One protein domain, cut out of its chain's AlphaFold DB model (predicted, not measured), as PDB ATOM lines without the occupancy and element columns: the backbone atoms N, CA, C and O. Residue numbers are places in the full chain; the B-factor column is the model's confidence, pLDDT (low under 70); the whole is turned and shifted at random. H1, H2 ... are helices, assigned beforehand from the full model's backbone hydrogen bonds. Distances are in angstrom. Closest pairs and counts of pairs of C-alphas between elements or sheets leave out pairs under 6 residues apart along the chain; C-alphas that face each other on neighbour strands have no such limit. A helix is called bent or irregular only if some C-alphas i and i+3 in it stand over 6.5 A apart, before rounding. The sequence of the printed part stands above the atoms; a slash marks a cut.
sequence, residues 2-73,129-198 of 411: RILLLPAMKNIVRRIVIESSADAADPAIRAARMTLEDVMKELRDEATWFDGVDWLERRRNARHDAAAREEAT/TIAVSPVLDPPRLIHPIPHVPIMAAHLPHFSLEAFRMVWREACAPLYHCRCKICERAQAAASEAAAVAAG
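Overview. This is residues 2 to 73 and 129 to 198 of the 411 residues of the protein "Abc domain-containing protein" of Lentinula edodes (UniProt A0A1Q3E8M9). One long helix, H1, runs through the middle of a small helical body, with H2, H3, H4 and H6 packed round it, mostly crossed, and two long helices at the rim: H5 touches H1 at its beginning and then sticks out with residues 60 to 73, while H7 touches no helix. A stretch with no named element, residues 129 to 156, runs round the outside of this body, tied to residues 50 to 51 by a short antiparallel pairing at residues 140 to 141. The printed part has 142 residues with seven named helices, H1 to H7 in order, and no named strand; the class is all helix. It is only just compact, close to loose, with a radius of gyration of the C-alphas of 17.0 A and spans of 55 by 39 by 30 A.

Arrangement. H1, residues 2 to 22, is the hub and touches five helices. With its residues 13 to 21 alone it touches H2, residues 27 to 32, at a steep tilt of 51 degrees, opposite ways; the closest C-alphas, Val 17 and Pro 27, are 5.2 A apart. H1 and H3, residues 36 to 42, only just touch, with 3 pairs of C-alphas within 8 A, the closest Ile 12 and Glu 42 at 7.0 A; they are about perpendicular at 77 degrees. H4, residues 46 to 49, touches H1, with the C-alphas of Ala 8 and Thr 48 closest at 5.3 A. H5, residues 55 to 73, touches H1 with residues 55 to 56 alone, only just about perpendicular at 70.2 degrees; the closest C-alphas, Arg 15 and Trp 55, are 6.0 A apart. H6, residues 157 to 175, touches H1 at a steep tilt of 42 degrees, the same way, with the C-alphas of Lys 10 and Ala 170 closest at 5.0 A. H6 also touches H2, with its residues 171 to 175 alone, at a shallow tilt of 23 degrees, opposite ways; the closest C-alphas, Ala 28 and Leu 174, are 5.4 A apart. H7, residues 180 to 196, is apart from H1 and H6, among others. Every O i to N i+4 pair is within hydrogen-bond range in H2, H3 and H5, against 15 of 17 in H1, 12 of 15 in H6 and 12 of 13 in H7; H4 is too short for such a pair.

Along the chain. H1 begins at C-alpha 2 (-12.576, 7.775, -2.122) and is 29.6 A long; it is irregular, but only just, with C-alphas 4 and 7 6.8 A apart. H5 is 26.7 A long, to C-alpha 73 (5.773, -23.747, -26.555). H6, 25.9 A, has a kink of 33 degrees near residue 169 and is irregular, with C-alphas 170 and 173 7.3 A apart. H7, 24.1 A, ends at C-alpha 196 (-28.147, -2.885, 12.298). H2, H3 and H4 are 8.4, 9.8 and 5.6 A long.

Size, cuts and confidence. The two C-alphas farthest apart, those of Thr 73 and Ala 196, are 55.6 A apart. Residues 74 to 128 are not printed, and C-alphas 73 and 129 are 40.8 A apart across the cut. The links printed whole are tight. Mean pLDDT of the printed part is 93.1, and no printed residue is under 70.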
ATOM      1  N   ARG A   2     -12.192   8.801  -3.117       94.38
ATOM      2  CA  ARG A   2     -12.576   7.775  -2.122       94.38
ATOM      3  C   ARG A   2     -13.750   6.886  -2.549       94.38
ATOM      4  O   ARG A   2     -13.587   5.680  -2.594       94.38
ATOM      5  N   ILE A   3     -14.880   7.475  -2.949       94.56
ATOM      6  CA  ILE A   3     -16.096   6.735  -3.356       94.56
ATOM      7  C   ILE A   3     -15.826   5.735  -4.496       94.56
ATOM      8  O   ILE A   3     -16.385   4.647  -4.501       94.56
ATOM      9  N   LEU A   4     -14.950   6.095  -5.439       94.31
ATOM     10  CA  LEU A   4     -14.657   5.279  -6.620       94.31
ATOM     11  C   LEU A   4     -13.581   4.224  -6.348       94.31
ATOM     12  O   LEU A   4     -13.729   3.079  -6.758       94.31
ATOM     13  N   LEU A   5     -12.489   4.608  -5.676       96.12
ATOM     14  CA  LEU A   5     -11.316   3.742  -5.514       96.12
ATOM     15  C   LEU A   5     -11.398   2.833  -4.290       96.12
ATOM     16  O   LEU A   5     -10.844   1.739  -4.321       96.12
ATOM     17  N   LEU A   6     -12.072   3.257  -3.217       96.69
ATOM     18  CA  LEU A   6     -12.095   2.504  -1.964       96.69
ATOM     19  C   LEU A   6     -12.644   1.078  -2.143       96.69
ATOM     20  O   LEU A   6     -12.023   0.158  -1.613       96.69
ATOM     21  N   PRO A   7     -13.743   0.839  -2.887       96.50
ATOM     22  CA  PRO A   7     -14.226  -0.523  -3.098       96.50
ATOM     23  C   PRO A   7     -13.225  -1.404  -3.861       96.50
ATOM     24  O   PRO A   7     -12.960  -2.528  -3.442       96.50
ATOM     25  N   ALA A   8     -12.603  -0.876  -4.920       96.88
ATOM     26  CA  ALA A   8     -11.613  -1.610  -5.710       96.88
ATOM     27  C   ALA A   8     -10.330  -1.898  -4.907       96.88
ATOM     28  O   ALA A   8      -9.811  -3.011  -4.917       96.88
ATOM     29  N   MET A   9      -9.853  -0.933  -4.116       97.69
ATOM     30  CA  MET A   9      -8.715  -1.141  -3.215       97.69
ATOM     31  C   MET A   9      -9.026  -2.155  -2.107       97.69
ATOM     32  O   MET A   9      -8.169  -2.968  -1.764       97.69
ATOM     33  N   LYS A  10     -10.258  -2.180  -1.584       96.88
ATOM     34  CA  LYS A  10     -10.700  -3.240  -0.662       96.88
ATOM     35  C   LYS A  10     -10.675  -4.616  -1.330       96.88
ATOM     36  O   LYS A  10     -10.293  -5.581  -0.675       96.88
ATOM     37  N   ASN A  11     -11.011  -4.717  -2.616       96.56
ATOM     38  CA  ASN A  11     -10.875  -5.966  -3.371       96.56
ATOM     39  C   ASN A  11      -9.420  -6.417  -3.517       96.56
ATOM     40  O   ASN A  11      -9.145  -7.603  -3.338       96.56
ATOM     41  N   ILE A  12      -8.485  -5.490  -3.742       97.69
ATOM     42  CA  ILE A  12      -7.045  -5.797  -3.725       97.69
ATOM     43  C   ILE A  12      -6.640  -6.355  -2.353       97.69
ATOM     44  O   ILE A  12      -6.005  -7.403  -2.275       97.69
ATOM     45  N   VAL A  13      -7.059  -5.715  -1.258       97.50
ATOM     46  CA  VAL A  13      -6.771  -6.199   0.105       97.50
ATOM     47  C   VAL A  13      -7.375  -7.583   0.358       97.50
ATOM     48  O   VAL A  13      -6.696  -8.450   0.905       97.50
ATOM     49  N   ARG A  14      -8.615  -7.836  -0.080       95.44
ATOM     50  CA  ARG A  14      -9.242  -9.168   0.009       95.44
ATOM     51  C   ARG A  14      -8.424 -10.219  -0.734       95.44
ATOM     52  O   ARG A  14      -8.143 -11.270  -0.161       95.44
ATOM     53  N   ARG A  15      -7.991  -9.923  -1.964       96.25
ATOM     54  CA  ARG A  15      -7.115 -10.803  -2.745       96.25
ATOM     55  C   ARG A  15      -5.821 -11.110  -1.994       96.25
ATOM     56  O   ARG A  15      -5.462 -12.277  -1.875       96.25
ATOM     57  N   ILE A  16      -5.159 -10.092  -1.435       96.81
ATOM     58  CA  ILE A  16      -3.938 -10.265  -0.633       96.81
ATOM     59  C   ILE A  16      -4.195 -11.210   0.541       96.81
ATOM     60  O   ILE A  16      -3.396 -12.112   0.762       96.81
ATOM     61  N   VAL A  17      -5.292 -11.039   1.281       95.69
ATOM     62  CA  VAL A  17      -5.635 -11.894   2.431       95.69
ATOM     63  C   VAL A  17      -5.848 -13.342   2.004       95.69
ATOM     64  O   VAL A  17      -5.262 -14.244   2.598       95.69
ATOM     65  N   ILE A  18      -6.641 -13.559   0.956       94.19
ATOM     66  CA  ILE A  18      -6.957 -14.893   0.440       94.19
ATOM     67  C   ILE A  18      -5.688 -15.588  -0.064       94.19
ATOM     68  O   ILE A  18      -5.388 -16.706   0.351       94.19
ATOM     69  N   GLU A  19      -4.894 -14.921  -0.900       94.25
ATOM     70  CA  GLU A  19      -3.654 -15.494  -1.425       94.25
ATOM     71  C   GLU A  19      -2.618 -15.738  -0.324       94.25
ATOM     72  O   GLU A  19      -1.999 -16.797  -0.300       94.25
ATOM     73  N   SER A  20      -2.464 -14.805   0.619       94.81
ATOM     74  CA  SER A  20      -1.499 -14.960   1.717       94.81
ATOM     75  C   SER A  20      -1.904 -16.090   2.663       94.81
ATOM     76  O   SER A  20      -1.032 -16.771   3.188       94.81
ATOM     77  N   SER A  21      -3.208 -16.348   2.832       91.81
ATOM     78  CA  SER A  21      -3.680 -17.510   3.593       91.81
ATOM     79  C   SER A  21      -3.299 -18.839   2.934       91.81
ATOM     80  O   SER A  21      -2.959 -19.785   3.640       91.81
ATOM     81  N   ALA A  22      -3.282 -18.894   1.597       92.31
ATOM     82  CA  ALA A  22      -2.831 -20.063   0.845       92.31
ATOM     83  C   ALA A  22      -1.301 -20.229   0.882       92.31
ATOM     84  O   ALA A  22      -0.813 -21.353   0.915       92.31
ATOM     85  N   ASP A  23      -0.556 -19.119   0.914       92.81
ATOM     86  CA  ASP A  23       0.914 -19.105   0.948       92.81
ATOM     87  C   ASP A  23       1.498 -19.106   2.379       92.81
ATOM     88  O   ASP A  23       2.711 -19.001   2.549       92.81
ATOM     89  N   ALA A  24       0.652 -19.181   3.415       92.56
ATOM     90  CA  ALA A  24       1.025 -19.028   4.828       92.56
ATOM     91  C   ALA A  24       1.835 -17.744   5.141       92.56
ATOM     92  O   ALA A  24       2.638 -17.710   6.075       92.56
ATOM     93  N   ALA A  25       1.610 -16.674   4.374       93.25
ATOM     94  CA  ALA A  25       2.255 -15.375   4.542       93.25
ATOM     95  C   ALA A  25       1.372 -14.399   5.339       93.25
ATOM     96  O   ALA A  25       0.145 -14.501   5.341       93.25
ATOM     97  N   ASP A  26       1.983 -13.404   5.992       92.81
ATOM     98  CA  ASP A  26       1.228 -12.334   6.649       92.81
ATOM     99  C   ASP A  26       0.742 -11.300   5.609       92.81
ATOM    100  O   ASP A  26       1.566 -10.603   4.998       92.81
ATOM    101  N   PRO A  27      -0.582 -11.146   5.407       95.75
ATOM    102  CA  PRO A  27      -1.114 -10.181   4.454       95.75
ATOM    103  C   PRO A  27      -0.793  -8.728   4.827       95.75
ATOM    104  O   PRO A  27      -0.706  -7.892   3.928       95.75
ATOM    105  N   ALA A  28      -0.586  -8.406   6.110       95.25
ATOM    106  CA  ALA A  28      -0.224  -7.054   6.535       95.25
ATOM    107  C   ALA A  28       1.193  -6.682   6.073       95.25
ATOM    108  O   ALA A  28       1.412  -5.574   5.579       95.25
ATOM    109  N   ILE A  29       2.136  -7.628   6.167       95.69
ATOM    110  CA  ILE A  29       3.505  -7.461   5.659       95.69
ATOM    111  C   ILE A  29       3.484  -7.361   4.134       95.69
ATOM    112  O   ILE A  29       4.157  -6.502   3.564       95.69
ATOM    113  N   ARG A  30       2.686  -8.201   3.463       97.00
ATOM    114  CA  ARG A  30       2.556  -8.162   2.002       97.00
ATOM    115  C   ARG A  30       1.988  -6.827   1.515       97.00
ATOM    116  O   ARG A  30       2.566  -6.232   0.612       97.00
ATOM    117  N   ALA A  31       0.919  -6.330   2.138       97.25
ATOM    118  CA  ALA A  31       0.335  -5.032   1.800       97.25
ATOM    119  C   ALA A  31       1.289  -3.862   2.099       97.25
ATOM    120  O   ALA A  31       1.376  -2.937   1.298       97.25
ATOM    121  N   ALA A  32       2.046  -3.919   3.203       96.88
ATOM    122  CA  ALA A  32       3.024  -2.886   3.560       96.88
ATOM    123  C   ALA A  32       4.183  -2.770   2.556       96.88
ATOM    124  O   ALA A  32       4.772  -1.702   2.421       96.88
ATOM    125  N   ARG A  33       4.517  -3.863   1.859       97.69
ATOM    126  CA  ARG A  33       5.566  -3.889   0.829       97.69
ATOM    127  C   ARG A  33       5.099  -3.393  -0.537       97.69
ATOM    128  O   ARG A  33       5.943  -3.190  -1.403       97.69
ATOM    129  N   MET A  34       3.794  -3.220  -0.751       98.06
ATOM    130  CA  MET A  34       3.288  -2.729  -2.030       98.06
ATOM    131  C   MET A  34       3.566  -1.239  -2.181       98.06
ATOM    132  O   MET A  34       3.131  -0.420  -1.368       98.06
ATOM    133  N   THR A  35       4.256  -0.893  -3.263       97.62
ATOM    134  CA  THR A  35       4.414   0.498  -3.691       97.62
ATOM    135  C   THR A  35       3.103   1.028  -4.279       97.62
ATOM    136  O   THR A  35       2.170   0.273  -4.568       97.62
ATOM    137  N   LEU A  36       3.000   2.343  -4.478       96.69
ATOM    138  CA  LEU A  36       1.803   2.924  -5.100       96.69
ATOM    139  C   LEU A  36       1.654   2.458  -6.547       96.69
ATOM    140  O   LEU A  36       0.538   2.225  -7.008       96.69
ATOM    141  N   GLU A  37       2.773   2.277  -7.236       97.44
ATOM    142  CA  GLU A  37       2.859   1.748  -8.589       97.44
ATOM    143  C   GLU A  37       2.314   0.317  -8.658       97.44
ATOM    144  O   GLU A  37       1.560   0.002  -9.584       97.44
ATOM    145  N   ASP A  38       2.618  -0.515  -7.658       97.94
ATOM    146  CA  ASP A  38       2.059  -1.866  -7.543       97.94
ATOM    147  C   ASP A  38       0.541  -1.811  -7.359       97.94
ATOM    148  O   ASP A  38      -0.193  -2.482  -8.082       97.94
ATOM    149  N   VAL A  39       0.040  -0.954  -6.462       97.62
ATOM    150  CA  VAL A  39      -1.411  -0.796  -6.253       97.62
ATOM    151  C   VAL A  39      -2.101  -0.286  -7.526       97.62
ATOM    152  O   VAL A  39      -3.173  -0.770  -7.883       97.62
ATOM    153  N   MET A  40      -1.496   0.650  -8.264       96.69
ATOM    154  CA  MET A  40      -2.022   1.122  -9.555       96.69
ATOM    155  C   MET A  40      -1.969   0.046 -10.646       96.69
ATOM    156  O   MET A  40      -2.834   0.005 -11.523       96.69
ATOM    157  N   LYS A  41      -0.959  -0.828 -10.627       97.44
ATOM    158  CA  LYS A  41      -0.899  -2.010 -11.494       97.44
ATOM    159  C   LYS A  41      -2.037  -2.975 -11.186       97.44
ATOM    160  O   LYS A  41      -2.707  -3.398 -12.120       97.44
ATOM    161  N   GLU A  42      -2.307  -3.242  -9.915       97.31
ATOM    162  CA  GLU A  42      -3.421  -4.101  -9.505       97.31
ATOM    163  C   GLU A  42      -4.787  -3.485  -9.840       97.31
ATOM    164  O   GLU A  42      -5.663  -4.180 -10.339       97.31
ATOM    165  N   LEU A  43      -4.965  -2.169  -9.681       96.94
ATOM    166  CA  LEU A  43      -6.205  -1.481 -10.081       96.94
ATOM    167  C   LEU A  43      -6.472  -1.515 -11.594       96.94
ATOM    168  O   LEU A  43      -7.589  -1.220 -12.017       96.94
ATOM    169  N   ARG A  44      -5.471  -1.839 -12.420       96.38
ATOM    170  CA  ARG A  44      -5.668  -2.072 -13.859       96.38
ATOM    171  C   ARG A  44      -6.194  -3.473 -14.163       96.38
ATOM    172  O   ARG A  44      -6.680  -3.679 -15.269       96.38
ATOM    173  N   ASP A  45      -6.116  -4.413 -13.221       96.00
ATOM    174  CA  ASP A  45      -6.791  -5.700 -13.363       96.00
ATOM    175  C   ASP A  45      -8.299  -5.493 -13.195       96.00
ATOM    176  O   ASP A  45      -8.781  -5.067 -12.139       96.00
ATOM    177  N   GLU A  46      -9.049  -5.818 -14.245       95.06
ATOM    178  CA  GLU A  46     -10.504  -5.684 -14.301       95.06
ATOM    179  C   GLU A  46     -11.187  -6.409 -13.141       95.06
ATOM    180  O   GLU A  46     -12.167  -5.901 -12.601       95.06
ATOM    181  N   ALA A  47     -10.641  -7.543 -12.688       95.50
ATOM    182  CA  ALA A  47     -11.219  -8.324 -11.596       95.50
ATOM    183  C   ALA A  47     -11.325  -7.543 -10.278       95.50
ATOM    184  O   ALA A  47     -12.229  -7.794  -9.485       95.50
ATOM    185  N   THR A  48     -10.456  -6.556 -10.047       96.62
ATOM    186  CA  THR A  48     -10.523  -5.729  -8.829       96.62
ATOM    187  C   THR A  48     -11.768  -4.839  -8.786       96.62
ATOM    188  O   THR A  48     -12.159  -4.385  -7.709       96.62
ATOM    189  N   TRP A  49     -12.446  -4.648  -9.919       96.75
ATOM    190  CA  TRP A  49     -13.664  -3.846 -10.047       96.75
ATOM    191  C   TRP A  49     -14.960  -4.646  -9.861       96.75
ATOM    192  O   TRP A  49     -16.045  -4.057  -9.843       96.75
ATOM    193  N   PHE A  50     -14.860  -5.965  -9.681       96.19
ATOM    194  CA  PHE A  50     -15.993  -6.845  -9.418       96.19
ATOM    195  C   PHE A  50     -16.009  -7.281  -7.953       96.19
ATOM    196  O   PHE A  50     -14.988  -7.636  -7.368       96.19
ATOM    197  N   ASP A  51     -17.184  -7.250  -7.341       94.81
ATOM    198  CA  ASP A  51     -17.428  -7.819  -6.024       94.81
ATOM    199  C   ASP A  51     -17.752  -9.311  -6.146       94.81
ATOM    200  O   ASP A  51     -18.417  -9.738  -7.096       94.81
ATOM    201  N   GLY A  52     -17.285 -10.094  -5.174       93.94
ATOM    202  CA  GLY A  52     -17.504 -11.542  -5.132       93.94
ATOM    203  C   GLY A  52     -16.625 -12.377  -6.071       93.94
ATOM    204  O   GLY A  52     -16.971 -13.522  -6.327       93.94
ATOM    205  N   VAL A  53     -15.508 -11.846  -6.579       95.44
ATOM    206  CA  VAL A  53     -14.547 -12.625  -7.385       95.44
ATOM    207  C   VAL A  53     -13.877 -13.715  -6.543       95.44
ATOM    208  O   VAL A  53     -13.312 -13.420  -5.487       95.44
ATOM    209  N   ASP A  54     -13.870 -14.955  -7.044       95.62
ATOM    210  CA  ASP A  54     -13.062 -16.038  -6.479       95.62
ATOM    211  C   ASP A  54     -11.595 -15.907  -6.919       95.62
ATOM    212  O   ASP A  54     -11.180 -16.287  -8.019       95.62
ATOM    213  N   TRP A  55     -10.783 -15.336  -6.033       94.75
ATOM    214  CA  TRP A  55      -9.354 -15.149  -6.272       94.75
ATOM    215  C   TRP A  55      -8.557 -16.461  -6.252       94.75
ATOM    216  O   TRP A  55      -7.515 -16.532  -6.908       94.75
ATOM    217  N   LEU A  56      -9.022 -17.498  -5.545       94.56
ATOM    218  CA  LEU A  56      -8.351 -18.804  -5.525       94.56
ATOM    219  C   LEU A  56      -8.579 -19.542  -6.838       94.56
ATOM    220  O   LEU A  56      -7.628 -20.087  -7.403       94.56
ATOM    221  N   GLU A  57      -9.812 -19.516  -7.342       95.00
ATOM    222  CA  GLU A  57     -10.136 -20.084  -8.647       95.00
ATOM    223  C   GLU A  57      -9.379 -19.356  -9.762       95.00
ATOM    224  O   GLU A  57      -8.699 -19.999 -10.563       95.00
ATOM    225  N   ARG A  58      -9.377 -18.016  -9.762       94.25
ATOM    226  CA  ARG A  58      -8.603 -17.228 -10.739       94.25
ATOM    227  C   ARG A  58      -7.110 -17.559 -10.686       94.25
ATOM    228  O   ARG A  58      -6.483 -17.691 -11.733       94.25
ATOM    229  N   ARG A  59      -6.535 -17.733  -9.489       93.94
ATOM    230  CA  ARG A  59      -5.130 -18.143  -9.317       93.94
ATOM    231  C   ARG A  59      -4.875 -19.551  -9.861       93.94
ATOM    232  O   ARG A  59      -3.849 -19.764 -10.505       93.94
ATOM    233  N   ARG A  60      -5.784 -20.501  -9.618       95.31
ATOM    234  CA  ARG A  60      -5.703 -21.863 -10.170       95.31
ATOM    235  C   ARG A  60      -5.769 -21.837 -11.699       95.31
ATOM    236  O   ARG A  60      -4.905 -22.430 -12.336       95.31
ATOM    237  N   ASN A  61      -6.709 -21.086 -12.270       95.50
ATOM    238  CA  ASN A  61      -6.859 -20.941 -13.719       95.50
ATOM    239  C   ASN A  61      -5.639 -20.257 -14.345       95.50
ATOM    240  O   ASN A  61      -5.134 -20.725 -15.354       95.50
ATOM    241  N   ALA A  62      -5.080 -19.225 -13.705       93.50
ATOM    242  CA  ALA A  62      -3.860 -18.573 -14.184       93.50
ATOM    243  C   ALA A  62      -2.645 -19.520 -14.213       93.50
ATOM    244  O   ALA A  62      -1.819 -19.420 -15.116       93.50
ATOM    245  N   ARG A  63      -2.535 -20.443 -13.246       94.00
ATOM    246  CA  ARG A  63      -1.500 -21.493 -13.252       94.00
ATOM    247  C   ARG A  63      -1.730 -22.500 -14.373       94.00
ATOM    248  O   ARG A  63      -0.784 -22.829 -15.075       94.00
ATOM    249  N   HIS A  64      -2.973 -22.936 -14.562       95.62
ATOM    250  CA  HIS A  64      -3.337 -23.849 -15.644       95.62
ATOM    251  C   HIS A  64      -3.072 -23.225 -17.026       95.62
ATOM    252  O   HIS A  64      -2.459 -23.853 -17.880       95.62
ATOM    253  N   ASP A  65      -3.441 -21.958 -17.229       93.94
ATOM    254  CA  ASP A  65      -3.175 -21.216 -18.467       93.94
ATOM    255  C   ASP A  65      -1.678 -20.976 -18.706       93.94
ATOM    256  O   ASP A  65      -1.245 -20.850 -19.852       93.94
ATOM    257  N   ALA A  66      -0.878 -20.845 -17.645       94.06
ATOM    258  CA  ALA A  66       0.574 -20.733 -17.761       94.06
ATOM    259  C   ALA A  66       1.201 -22.074 -18.165       94.06
ATOM    260  O   ALA A  66       1.971 -22.096 -19.121       94.06
ATOM    261  N   ALA A  67       0.808 -23.172 -17.512       95.12
ATOM    262  CA  ALA A  67       1.263 -24.522 -17.845       95.12
ATOM    263  C   ALA A  67       0.878 -24.915 -19.281       95.12
ATOM    264  O   ALA A  67       1.729 -25.341 -20.053       95.12
ATOM    265  N   ALA A  68      -0.367 -24.647 -19.690       95.00
ATOM    266  CA  ALA A  68      -0.824 -24.905 -21.056       95.00
ATOM    267  C   ALA A  68      -0.066 -24.070 -22.107       95.00
ATOM    268  O   ALA A  68       0.153 -24.523 -23.229       95.00
ATOM    269  N   ARG A  69       0.350 -22.838 -21.768       93.69
ATOM    270  CA  ARG A  69       1.212 -22.038 -22.654       93.69
ATOM    271  C   ARG A  69       2.625 -22.601 -22.740       93.69
ATOM    272  O   ARG A  69       3.204 -22.540 -23.817       93.69
ATOM    273  N   GLU A  70       3.172 -23.106 -21.639       93.25
ATOM    274  CA  GLU A  70       4.497 -23.727 -21.616       93.25
ATOM    275  C   GLU A  70       4.520 -25.005 -22.464       93.25
ATOM    276  O   GLU A  70       5.365 -25.116 -23.353       93.25
ATOM    277  N   GLU A  71       3.519 -25.874 -22.307       92.62
ATOM    278  CA  GLU A  71       3.332 -27.093 -23.110       92.62
ATOM    279  C   GLU A  71       3.201 -26.778 -24.612       92.62
ATOM    280  O   GLU A  71       3.900 -27.345 -25.455       92.62
ATOM    281  N   ALA A  72       2.390 -25.770 -24.958       92.12
ATOM    282  CA  ALA A  72       2.250 -25.321 -26.342       92.12
ATOM    283  C   ALA A  72       3.562 -24.765 -26.930       92.12
ATOM    284  O   ALA A  72       3.767 -24.834 -28.141       92.12
ATOM    285  N   THR A  73       4.449 -24.204 -26.100       90.62
ATOM    286  CA  THR A  73       5.773 -23.747 -26.555       90.62
ATOM    287  C   THR A  73       6.812 -24.862 -26.623       90.62
ATOM    288  O   THR A  73       7.726 -24.762 -27.441       90.62
ATOM    289  N   THR A 129      -8.534 -13.372  10.028       71.69
ATOM    290  CA  THR A 129      -9.945 -13.562   9.678       71.69
ATOM    291  C   THR A 129     -10.581 -12.202   9.407       71.69
ATOM    292  O   THR A 129     -11.343 -11.675  10.216       71.69
ATOM    293  N   ILE A 130     -10.236 -11.586   8.278       78.69
ATOM    294  CA  ILE A 130     -11.075 -10.512   7.742       78.69
ATOM    295  C   ILE A 130     -12.331 -11.180   7.194       78.69
ATOM    296  O   ILE A 130     -12.230 -12.194   6.506       78.69
ATOM    297  N   ALA A 131     -13.506 -10.632   7.506       76.06
ATOM    298  CA  ALA A 131     -14.754 -11.079   6.906       76.06
ATOM    299  C   ALA A 131     -14.661 -10.895   5.384       76.06
ATOM    300  O   ALA A 131     -14.771  -9.781   4.862       76.06
ATOM    301  N   VAL A 132     -14.385 -11.989   4.678       79.06
ATOM    302  CA  VAL A 132     -14.378 -12.018   3.220       79.06
ATOM    303  C   VAL A 132     -15.838 -12.085   2.792       79.06
ATOM    304  O   VAL A 132     -16.578 -12.965   3.229       79.06
ATOM    305  N   SER A 133     -16.272 -11.114   1.988       79.69
ATOM    306  CA  SER A 133     -17.595 -11.162   1.365       79.69
ATOM    307  C   SER A 133     -17.737 -12.474   0.589       79.69
ATOM    308  O   SER A 133     -16.761 -12.894  -0.036       79.69
ATOM    309  N   PRO A 134     -18.913 -13.120   0.613       85.94
ATOM    310  CA  PRO A 134     -19.106 -14.372  -0.104       85.94
ATOM    311  C   PRO A 134     -18.773 -14.202  -1.591       85.94
ATOM    312  O   PRO A 134     -19.005 -13.138  -2.170       85.94
ATOM    313  N   VAL A 135     -18.228 -15.260  -2.190       89.81
ATOM    314  CA  VAL A 135     -18.058 -15.355  -3.643       89.81
ATOM    315  C   VAL A 135     -19.446 -15.270  -4.283       89.81
ATOM    316  O   VAL A 135     -20.376 -15.944  -3.836       89.81
ATOM    317  N   LEU A 136     -19.599 -14.399  -5.280       90.50
ATOM    318  CA  LEU A 136     -20.854 -14.190  -6.000       90.50
ATOM    319  C   LEU A 136     -20.722 -14.792  -7.397       90.50
ATOM    320  O   LEU A 136     -19.747 -14.517  -8.090       90.50
ATOM    321  N   ASP A 137     -21.728 -15.551  -7.820       89.06
ATOM    322  CA  ASP A 137     -21.824 -16.092  -9.175       89.06
ATOM    323  C   ASP A 137     -23.147 -15.628  -9.825       89.06
ATOM    324  O   ASP A 137     -24.217 -16.098  -9.419       89.06
ATOM    325  N   PRO A 138     -23.130 -14.656 -10.768       90.06
ATOM    326  CA  PRO A 138     -21.957 -13.993 -11.345       90.06
ATOM    327  C   PRO A 138     -21.391 -12.854 -10.462       90.06
ATOM    328  O   PRO A 138     -22.150 -12.202  -9.732       90.06
ATOM    329  N   PRO A 139     -20.085 -12.528 -10.577       93.38
ATOM    330  CA  PRO A 139     -19.486 -11.379  -9.901       93.38
ATOM    331  C   PRO A 139     -20.178 -10.064 -10.274       93.38
ATOM    332  O   PRO A 139     -20.540  -9.829 -11.432       93.38
ATOM    333  N   ARG A 140     -20.339  -9.163  -9.302       93.81
ATOM    334  CA  ARG A 140     -21.079  -7.906  -9.496       93.81
ATOM    335  C   ARG A 140     -20.131  -6.736  -9.727       93.81
ATOM    336  O   ARG A 140     -19.337  -6.408  -8.855       93.81
ATOM    337  N   LEU A 141     -20.261  -6.035 -10.852       95.12
ATOM    338  CA  LEU A 141     -19.498  -4.807 -11.098       95.12
ATOM    339  C   LEU A 141     -19.876  -3.722 -10.073       95.12
ATOM    340  O   LEU A 141     -21.058  -3.407  -9.907       95.12
ATOM    341  N   ILE A 142     -18.879  -3.143  -9.398       91.19
ATOM    342  CA  ILE A 142     -19.113  -2.144  -8.344       91.19
ATOM    343  C   ILE A 142     -19.375  -0.762  -8.951       91.19
ATOM    344  O   ILE A 142     -20.331  -0.081  -8.586       91.19
ATOM    345  N   HIS A 143     -18.514  -0.346  -9.880       87.31
ATOM    346  CA  HIS A 143     -18.582   0.942 -10.564       87.31
ATOM    347  C   HIS A 143     -17.973   0.801 -11.970       87.31
ATOM    348  O   HIS A 143     -17.052   0.001 -12.138       87.31
ATOM    349  N   PRO A 144     -18.426   1.576 -12.978       87.00
ATOM    350  CA  PRO A 144     -17.682   1.754 -14.221       87.00
ATOM    351  C   PRO A 144     -16.195   2.022 -13.965       87.00
ATOM    352  O   PRO A 144     -15.867   2.891 -13.151       87.00
ATOM    353  N   ILE A 145     -15.334   1.278 -14.664       85.62
ATOM    354  CA  ILE A 145     -13.880   1.295 -14.487       85.62
ATOM    355  C   ILE A 145     -13.338   2.660 -14.947       85.62
ATOM    356  O   ILE A 145     -13.437   2.989 -16.132       85.62
ATOM    357  N   PRO A 146     -12.783   3.490 -14.046       83.19
ATOM    358  CA  PRO A 146     -12.102   4.710 -14.436       83.19
ATOM    359  C   PRO A 146     -10.792   4.368 -15.153       83.19
ATOM    360  O   PRO A 146     -10.164   3.347 -14.884       83.19
ATOM    361  N   HIS A 147     -10.328   5.257 -16.027       91.19
ATOM    362  CA  HIS A 147      -9.001   5.123 -16.619       91.19
ATOM    363  C   HIS A 147      -7.922   5.233 -15.526       91.19
ATOM    364  O   HIS A 147      -7.659   6.323 -15.005       91.19
ATOM    365  N   VAL A 148      -7.288   4.109 -15.185       94.00
ATOM    366  CA  VAL A 148      -6.183   4.055 -14.220       94.00
ATOM    367  C   VAL A 148      -4.868   4.382 -14.945       94.00
ATOM    368  O   VAL A 148      -4.533   3.704 -15.919       94.00
ATOM    369  N   PRO A 149      -4.105   5.407 -14.514       93.44
ATOM    370  CA  PRO A 149      -2.840   5.761 -15.153       93.44
ATOM    371  C   PRO A 149      -1.817   4.622 -15.087       93.44
ATOM    372  O   PRO A 149      -1.809   3.825 -14.152       93.44
ATOM    373  N   ILE A 150      -0.904   4.585 -16.059       94.31
ATOM    374  CA  ILE A 150       0.145   3.556 -16.109       94.31
ATOM    375  C   ILE A 150       1.203   3.771 -15.020       94.31
ATOM    376  O   ILE A 150       1.717   2.796 -14.471       94.31
ATOM    377  N   MET A 151       1.512   5.036 -14.731       93.81
ATOM    378  CA  MET A 151       2.545   5.460 -13.788       93.81
ATOM    379  C   MET A 151       2.007   6.541 -12.851       93.81
ATOM    380  O   MET A 151       1.228   7.401 -13.272       93.81
ATOM    381  N   ALA A 152       2.485   6.533 -11.606       93.75
ATOM    382  CA  ALA A 152       2.138   7.533 -10.601       93.75
ATOM    383  C   ALA A 152       2.766   8.912 -10.880       93.75
ATOM    384  O   ALA A 152       2.212   9.932 -10.479       93.75
ATOM    385  N   ALA A 153       3.876   8.958 -11.629       93.69
ATOM    386  CA  ALA A 153       4.660  10.168 -11.901       93.69
ATOM    387  C   ALA A 153       3.879  11.316 -12.573       93.69
ATOM    388  O   ALA A 153       4.290  12.468 -12.505       93.69
ATOM    389  N   HIS A 154       2.757  11.014 -13.232       91.50
ATOM    390  CA  HIS A 154       1.931  12.013 -13.917       91.50
ATOM    391  C   HIS A 154       0.720  12.478 -13.097       91.50
ATOM    392  O   HIS A 154      -0.052  13.315 -13.569       91.50
ATOM    393  N   LEU A 155       0.511  11.935 -11.894       93.62
ATOM    394  CA  LEU A 155      -0.573  12.369 -11.019       93.62
ATOM    395  C   LEU A 155      -0.174  13.653 -10.274       93.62
ATOM    396  O   LEU A 155       0.926  13.727  -9.728       93.62
ATOM    397  N   PRO A 156      -1.071  14.653 -10.188       96.75
ATOM    398  CA  PRO A 156      -0.876  15.796  -9.304       96.75
ATOM    399  C   PRO A 156      -0.643  15.348  -7.856       96.75
ATOM    400  O   PRO A 156      -1.227  14.354  -7.420       96.75
ATOM    401  N   HIS A 157       0.142  16.111  -7.093       96.38
ATOM    402  CA  HIS A 157       0.511  15.758  -5.718       96.38
ATOM    403  C   HIS A 157      -0.709  15.451  -4.829       96.38
ATOM    404  O   HIS A 157      -0.789  14.373  -4.247       96.38
ATOM    405  N   PHE A 158      -1.728  16.316  -4.844       97.38
ATOM    406  CA  PHE A 158      -2.984  16.099  -4.111       97.38
ATOM    407  C   PHE A 158      -3.699  14.790  -4.489       97.38
ATOM    408  O   PHE A 158      -4.320  14.141  -3.649       97.38
ATOM    409  N   SER A 159      -3.607  14.369  -5.753       95.94
ATOM    410  CA  SER A 159      -4.185  13.102  -6.207       95.94
ATOM    411  C   SER A 159      -3.407  11.903  -5.667       95.94
ATOM    412  O   SER A 159      -4.021  10.899  -5.308       95.94
ATOM    413  N   LEU A 160      -2.076  12.006  -5.578       96.75
ATOM    414  CA  LEU A 160      -1.231  10.978  -4.962       96.75
ATOM    415  C   LEU A 160      -1.514  10.849  -3.465       96.75
ATOM    416  O   LEU A 160      -1.637   9.733  -2.959       96.75
ATOM    417  N   GLU A 161      -1.668  11.964  -2.755       97.69
ATOM    418  CA  GLU A 161      -2.030  11.955  -1.337       97.69
ATOM    419  C   GLU A 161      -3.408  11.341  -1.103       97.69
ATOM    420  O   GLU A 161      -3.549  10.441  -0.272       97.69
ATOM    421  N   ALA A 162      -4.411  11.749  -1.884       96.88
ATOM    422  CA  ALA A 162      -5.742  11.160  -1.815       96.88
ATOM    423  C   ALA A 162      -5.700   9.647  -2.089       96.88
ATOM    424  O   ALA A 162      -6.338   8.876  -1.375       96.88
ATOM    425  N   PHE A 163      -4.911   9.202  -3.071       97.00
ATOM    426  CA  PHE A 163      -4.725   7.782  -3.363       97.00
ATOM    427  C   PHE A 163      -4.085   7.033  -2.181       97.00
ATOM    428  O   PHE A 163      -4.609   5.999  -1.762       97.00
ATOM    429  N   ARG A 164      -3.010   7.574  -1.586       97.81
ATOM    430  CA  ARG A 164      -2.368   7.017  -0.377       97.81
ATOM    431  C   ARG A 164      -3.349   6.915   0.788       97.81
ATOM    432  O   ARG A 164      -3.332   5.929   1.519       97.81
ATOM    433  N   MET A 165      -4.191   7.929   0.981       98.19
ATOM    434  CA  MET A 165      -5.201   7.938   2.041       98.19
ATOM    435  C   MET A 165      -6.244   6.840   1.841       98.19
ATOM    436  O   MET A 165      -6.537   6.107   2.784       98.19
ATOM    437  N   VAL A 166      -6.748   6.666   0.617       97.94
ATOM    438  CA  VAL A 166      -7.720   5.603   0.313       97.94
ATOM    439  C   VAL A 166      -7.086   4.215   0.448       97.94
ATOM    440  O   VAL A 166      -7.733   3.308   0.967       97.94
ATOM    441  N   TRP A 167      -5.819   4.047   0.054       98.00
ATOM    442  CA  TRP A 167      -5.098   2.788   0.249       98.00
ATOM    443  C   TRP A 167      -4.923   2.459   1.734       98.00
ATOM    444  O   TRP A 167      -5.272   1.362   2.166       98.00
ATOM    445  N   ARG A 168      -4.487   3.430   2.547       97.81
ATOM    446  CA  ARG A 168      -4.390   3.272   4.010       97.81
ATOM    447  C   ARG A 168      -5.734   2.898   4.636       97.81
ATOM    448  O   ARG A 168      -5.781   2.006   5.479       97.81
ATOM    449  N   GLU A 169      -6.821   3.523   4.192       97.50
ATOM    450  CA  GLU A 169      -8.176   3.187   4.638       97.50
ATOM    451  C   GLU A 169      -8.582   1.760   4.235       97.50
ATOM    452  O   GLU A 169      -9.142   1.022   5.046       97.50
ATOM    453  N   ALA A 170      -8.279   1.340   3.004       97.19
ATOM    454  CA  ALA A 170      -8.555  -0.015   2.536       97.19
ATOM    455  C   ALA A 170      -7.764  -1.071   3.323       97.19
ATOM    456  O   ALA A 170      -8.304  -2.138   3.621       97.19
ATOM    457  N   CYS A 171      -6.515  -0.771   3.691       97.38
ATOM    458  CA  CYS A 171      -5.658  -1.654   4.478       97.38
ATOM    459  C   CYS A 171      -5.933  -1.609   5.984       97.38
ATOM    460  O   CYS A 171      -5.456  -2.490   6.695       97.38
ATOM    461  N   ALA A 172      -6.701  -0.637   6.489       95.88
ATOM    462  CA  ALA A 172      -6.961  -0.486   7.921       95.88
ATOM    463  C   ALA A 172      -7.387  -1.798   8.624       95.88
ATOM    464  O   ALA A 172      -6.847  -2.084   9.696       95.88
ATOM    465  N   PRO A 173      -8.253  -2.664   8.045       93.25
ATOM    466  CA  PRO A 173      -8.611  -3.962   8.632       93.25
ATOM    467  C   PRO A 173      -7.426  -4.902   8.906       93.25
ATOM    468  O   PRO A 173      -7.490  -5.698   9.839       93.25
ATOM    469  N   LEU A 174      -6.339  -4.809   8.132       93.62
ATOM    470  CA  LEU A 174      -5.149  -5.654   8.303       93.62
ATOM    471  C   LEU A 174      -4.383  -5.326   9.589       93.62
ATOM    472  O   LEU A 174      -3.815  -6.226  10.206       93.62
ATOM    473  N   TYR A 175      -4.403  -4.057   9.998       93.12
ATOM    474  CA  TYR A 175      -3.618  -3.525  11.117       93.12
ATOM    475  C   TYR A 175      -4.411  -3.414  12.425       93.12
ATOM    476  O   TYR A 175      -3.953  -2.782  13.377       93.12
ATOM    477  N   HIS A 176      -5.602  -4.015  12.507       90.69
ATOM    478  CA  HIS A 176      -6.349  -4.047  13.761       90.69
ATOM    479  C   HIS A 176      -5.595  -4.870  14.809       90.69
ATOM    480  O   HIS A 176      -5.158  -5.996  14.552       90.69
ATOM    481  N   CYS A 177      -5.460  -4.303  16.009       91.31
ATOM    482  CA  CYS A 177      -4.867  -5.000  17.141       91.31
ATOM    483  C   CYS A 177      -5.641  -6.294  17.430       91.31
ATOM    484  O   CYS A 177      -6.869  -6.299  17.488       91.31
ATOM    485  N   ARG A 178      -4.910  -7.393  17.648       85.06
ATOM    486  CA  ARG A 178      -5.479  -8.733  17.887       85.06
ATOM    487  C   ARG A 178      -5.308  -9.225  19.311       85.06
ATOM    488  O   ARG A 178      -5.286 -10.427  19.570       85.06
ATOM    489  N   CYS A 179      -5.157  -8.305  20.255       90.81
ATOM    490  CA  CYS A 179      -5.246  -8.690  21.652       90.81
ATOM    491  C   CYS A 179      -6.675  -9.191  21.948       90.81
ATOM    492  O   CYS A 179      -7.642  -8.774  21.309       90.81
ATOM    493  N   LYS A 180      -6.830 -10.055  22.960       91.94
ATOM    494  CA  LYS A 180      -8.136 -10.631  23.349       91.94
ATOM    495  C   LYS A 180      -9.211  -9.576  23.671       91.94
ATOM    496  O   LYS A 180     -10.396  -9.893  23.735       91.94
ATOM    497  N   ILE A 181      -8.809  -8.340  23.969       95.12
ATOM    498  CA  ILE A 181      -9.721  -7.227  24.253       95.12
ATOM    499  C   ILE A 181     -10.258  -6.653  22.938       95.12
ATOM    500  O   ILE A 181     -11.472  -6.593  22.764       95.12
ATOM    501  N   CYS A 182      -9.374  -6.316  21.995       91.56
ATOM    502  CA  CYS A 182      -9.755  -5.813  20.676       91.56
ATOM    503  C   CYS A 182     -10.541  -6.851  19.866       91.56
ATOM    504  O   CYS A 182     -11.515  -6.488  19.220       91.56
ATOM    505  N   GLU A 183     -10.191  -8.137  19.967       89.25
ATOM    506  CA  GLU A 183     -10.926  -9.231  19.315       89.25
ATOM    507  C   GLU A 183     -12.385  -9.306  19.800       89.25
ATOM    508  O   GLU A 183     -13.310  -9.379  18.995       89.25
ATOM    509  N   ARG A 184     -12.613  -9.194  21.118       91.88
ATOM    510  CA  ARG A 184     -13.969  -9.151  21.691       91.88
ATOM    511  C   ARG A 184     -14.729  -7.888  21.297       91.88
ATOM    512  O   ARG A 184     -15.905  -7.976  20.965       91.88
ATOM    513  N   ALA A 185     -14.065  -6.733  21.312       92.44
ATOM    514  CA  ALA A 185     -14.673  -5.477  20.882       92.44
ATOM    515  C   ALA A 185     -15.072  -5.525  19.397       92.44
ATOM    516  O   ALA A 185     -16.163  -5.094  19.037       92.44
ATOM    517  N   GLN A 186     -14.225  -6.109  18.546       88.88
ATOM    518  CA  GLN A 186     -14.505  -6.283  17.125       88.88
ATOM    519  C   GLN A 186     -15.634  -7.287  16.886       88.88
ATOM    520  O   GLN A 186     -16.494  -7.021  16.051       88.88
ATOM    521  N   ALA A 187     -15.668  -8.407  17.613       87.31
ATOM    522  CA  ALA A 187     -16.768  -9.368  17.529       87.31
ATOM    523  C   ALA A 187     -18.105  -8.713  17.912       87.31
ATOM    524  O   ALA A 187     -19.057  -8.794  17.140       87.31
ATOM    525  N   ALA A 188     -18.141  -7.968  19.022       92.00
ATOM    526  CA  ALA A 188     -19.329  -7.228  19.454       92.00
ATOM    527  C   ALA A 188     -19.752  -6.148  18.440       92.00
ATOM    528  O   ALA A 188     -20.934  -6.007  18.142       92.00
ATOM    529  N   ALA A 189     -18.797  -5.416  17.857       88.69
ATOM    530  CA  ALA A 189     -19.082  -4.429  16.815       88.69
ATOM    531  C   ALA A 189     -19.591  -5.080  15.517       88.69
ATOM    532  O   ALA A 189     -20.482  -4.539  14.867       88.69
ATOM    533  N   SER A 190     -19.052  -6.245  15.149       85.81
ATOM    534  CA  SER A 190     -19.475  -7.003  13.965       85.81
ATOM    535  C   SER A 190     -20.890  -7.552  14.141       85.81
ATOM    536  O   SER A 190     -21.697  -7.477  13.218       85.81
ATOM    537  N   GLU A 191     -21.210  -8.052  15.336       86.00
ATOM    538  CA  GLU A 191     -22.554  -8.492  15.707       86.00
ATOM    539  C   GLU A 191     -23.543  -7.319  15.691       86.00
ATOM    540  O   GLU A 191     -24.578  -7.397  15.029       86.00
ATOM    541  N   ALA A 192     -23.190  -6.188  16.309       89.00
ATOM    542  CA  ALA A 192     -24.011  -4.979  16.285       89.00
ATOM    543  C   ALA A 192     -24.241  -4.459  14.854       89.00
ATOM    544  O   ALA A 192     -25.359  -4.079  14.506       89.00
ATOM    545  N   ALA A 193     -23.214  -4.488  14.000       85.88
ATOM    546  CA  ALA A 193     -23.334  -4.110  12.596       85.88
ATOM    547  C   ALA A 193     -24.233  -5.079  11.809       85.88
ATOM    548  O   ALA A 193     -25.031  -4.633  10.987       85.88
ATOM    549  N   ALA A 194     -24.152  -6.388  12.072       82.94
ATOM    550  CA  ALA A 194     -25.026  -7.383  11.448       82.94
ATOM    551  C   ALA A 194     -26.497  -7.209  11.865       82.94
ATOM    552  O   ALA A 194     -27.395  -7.359  11.029       82.94
ATOM    553  N   VAL A 195     -26.742  -6.847  13.130       87.88
ATOM    554  CA  VAL A 195     -28.074  -6.494  13.643       87.88
ATOM    555  C   VAL A 195     -28.588  -5.214  12.981       87.88
ATOM    556  O   VAL A 195     -29.697  -5.207  12.455       87.88
ATOM    557  N   ALA A 196     -27.773  -4.156  12.923       85.75
ATOM    558  CA  ALA A 196     -28.147  -2.885  12.298       85.75
ATOM    559  C   ALA A 196     -28.409  -3.014  10.788       85.75
ATOM    560  O   ALA A 196     -29.297  -2.356  10.251       85.75
ATOM    561  N   ALA A 197     -27.670  -3.888  10.101       83.88
ATOM    562  CA  ALA A 197     -27.874  -4.173   8.682       83.88
ATOM    563  C   ALA A 197     -29.134  -5.017   8.403       83.88
ATOM    564  O   ALA A 197     -29.417  -5.310   7.242       83.88
ATOM    565  N   GLY A 198     -29.870  -5.451   9.437       82.50
ATOM    566  CA  GLY A 198     -31.032  -6.334   9.288       82.50
ATOM    567  C   GLY A 198     -30.680  -7.715   8.722       82.50
ATOM    568  O   GLY A 198     -31.561  -8.438   8.263       82.50
TER     569      GLY A 198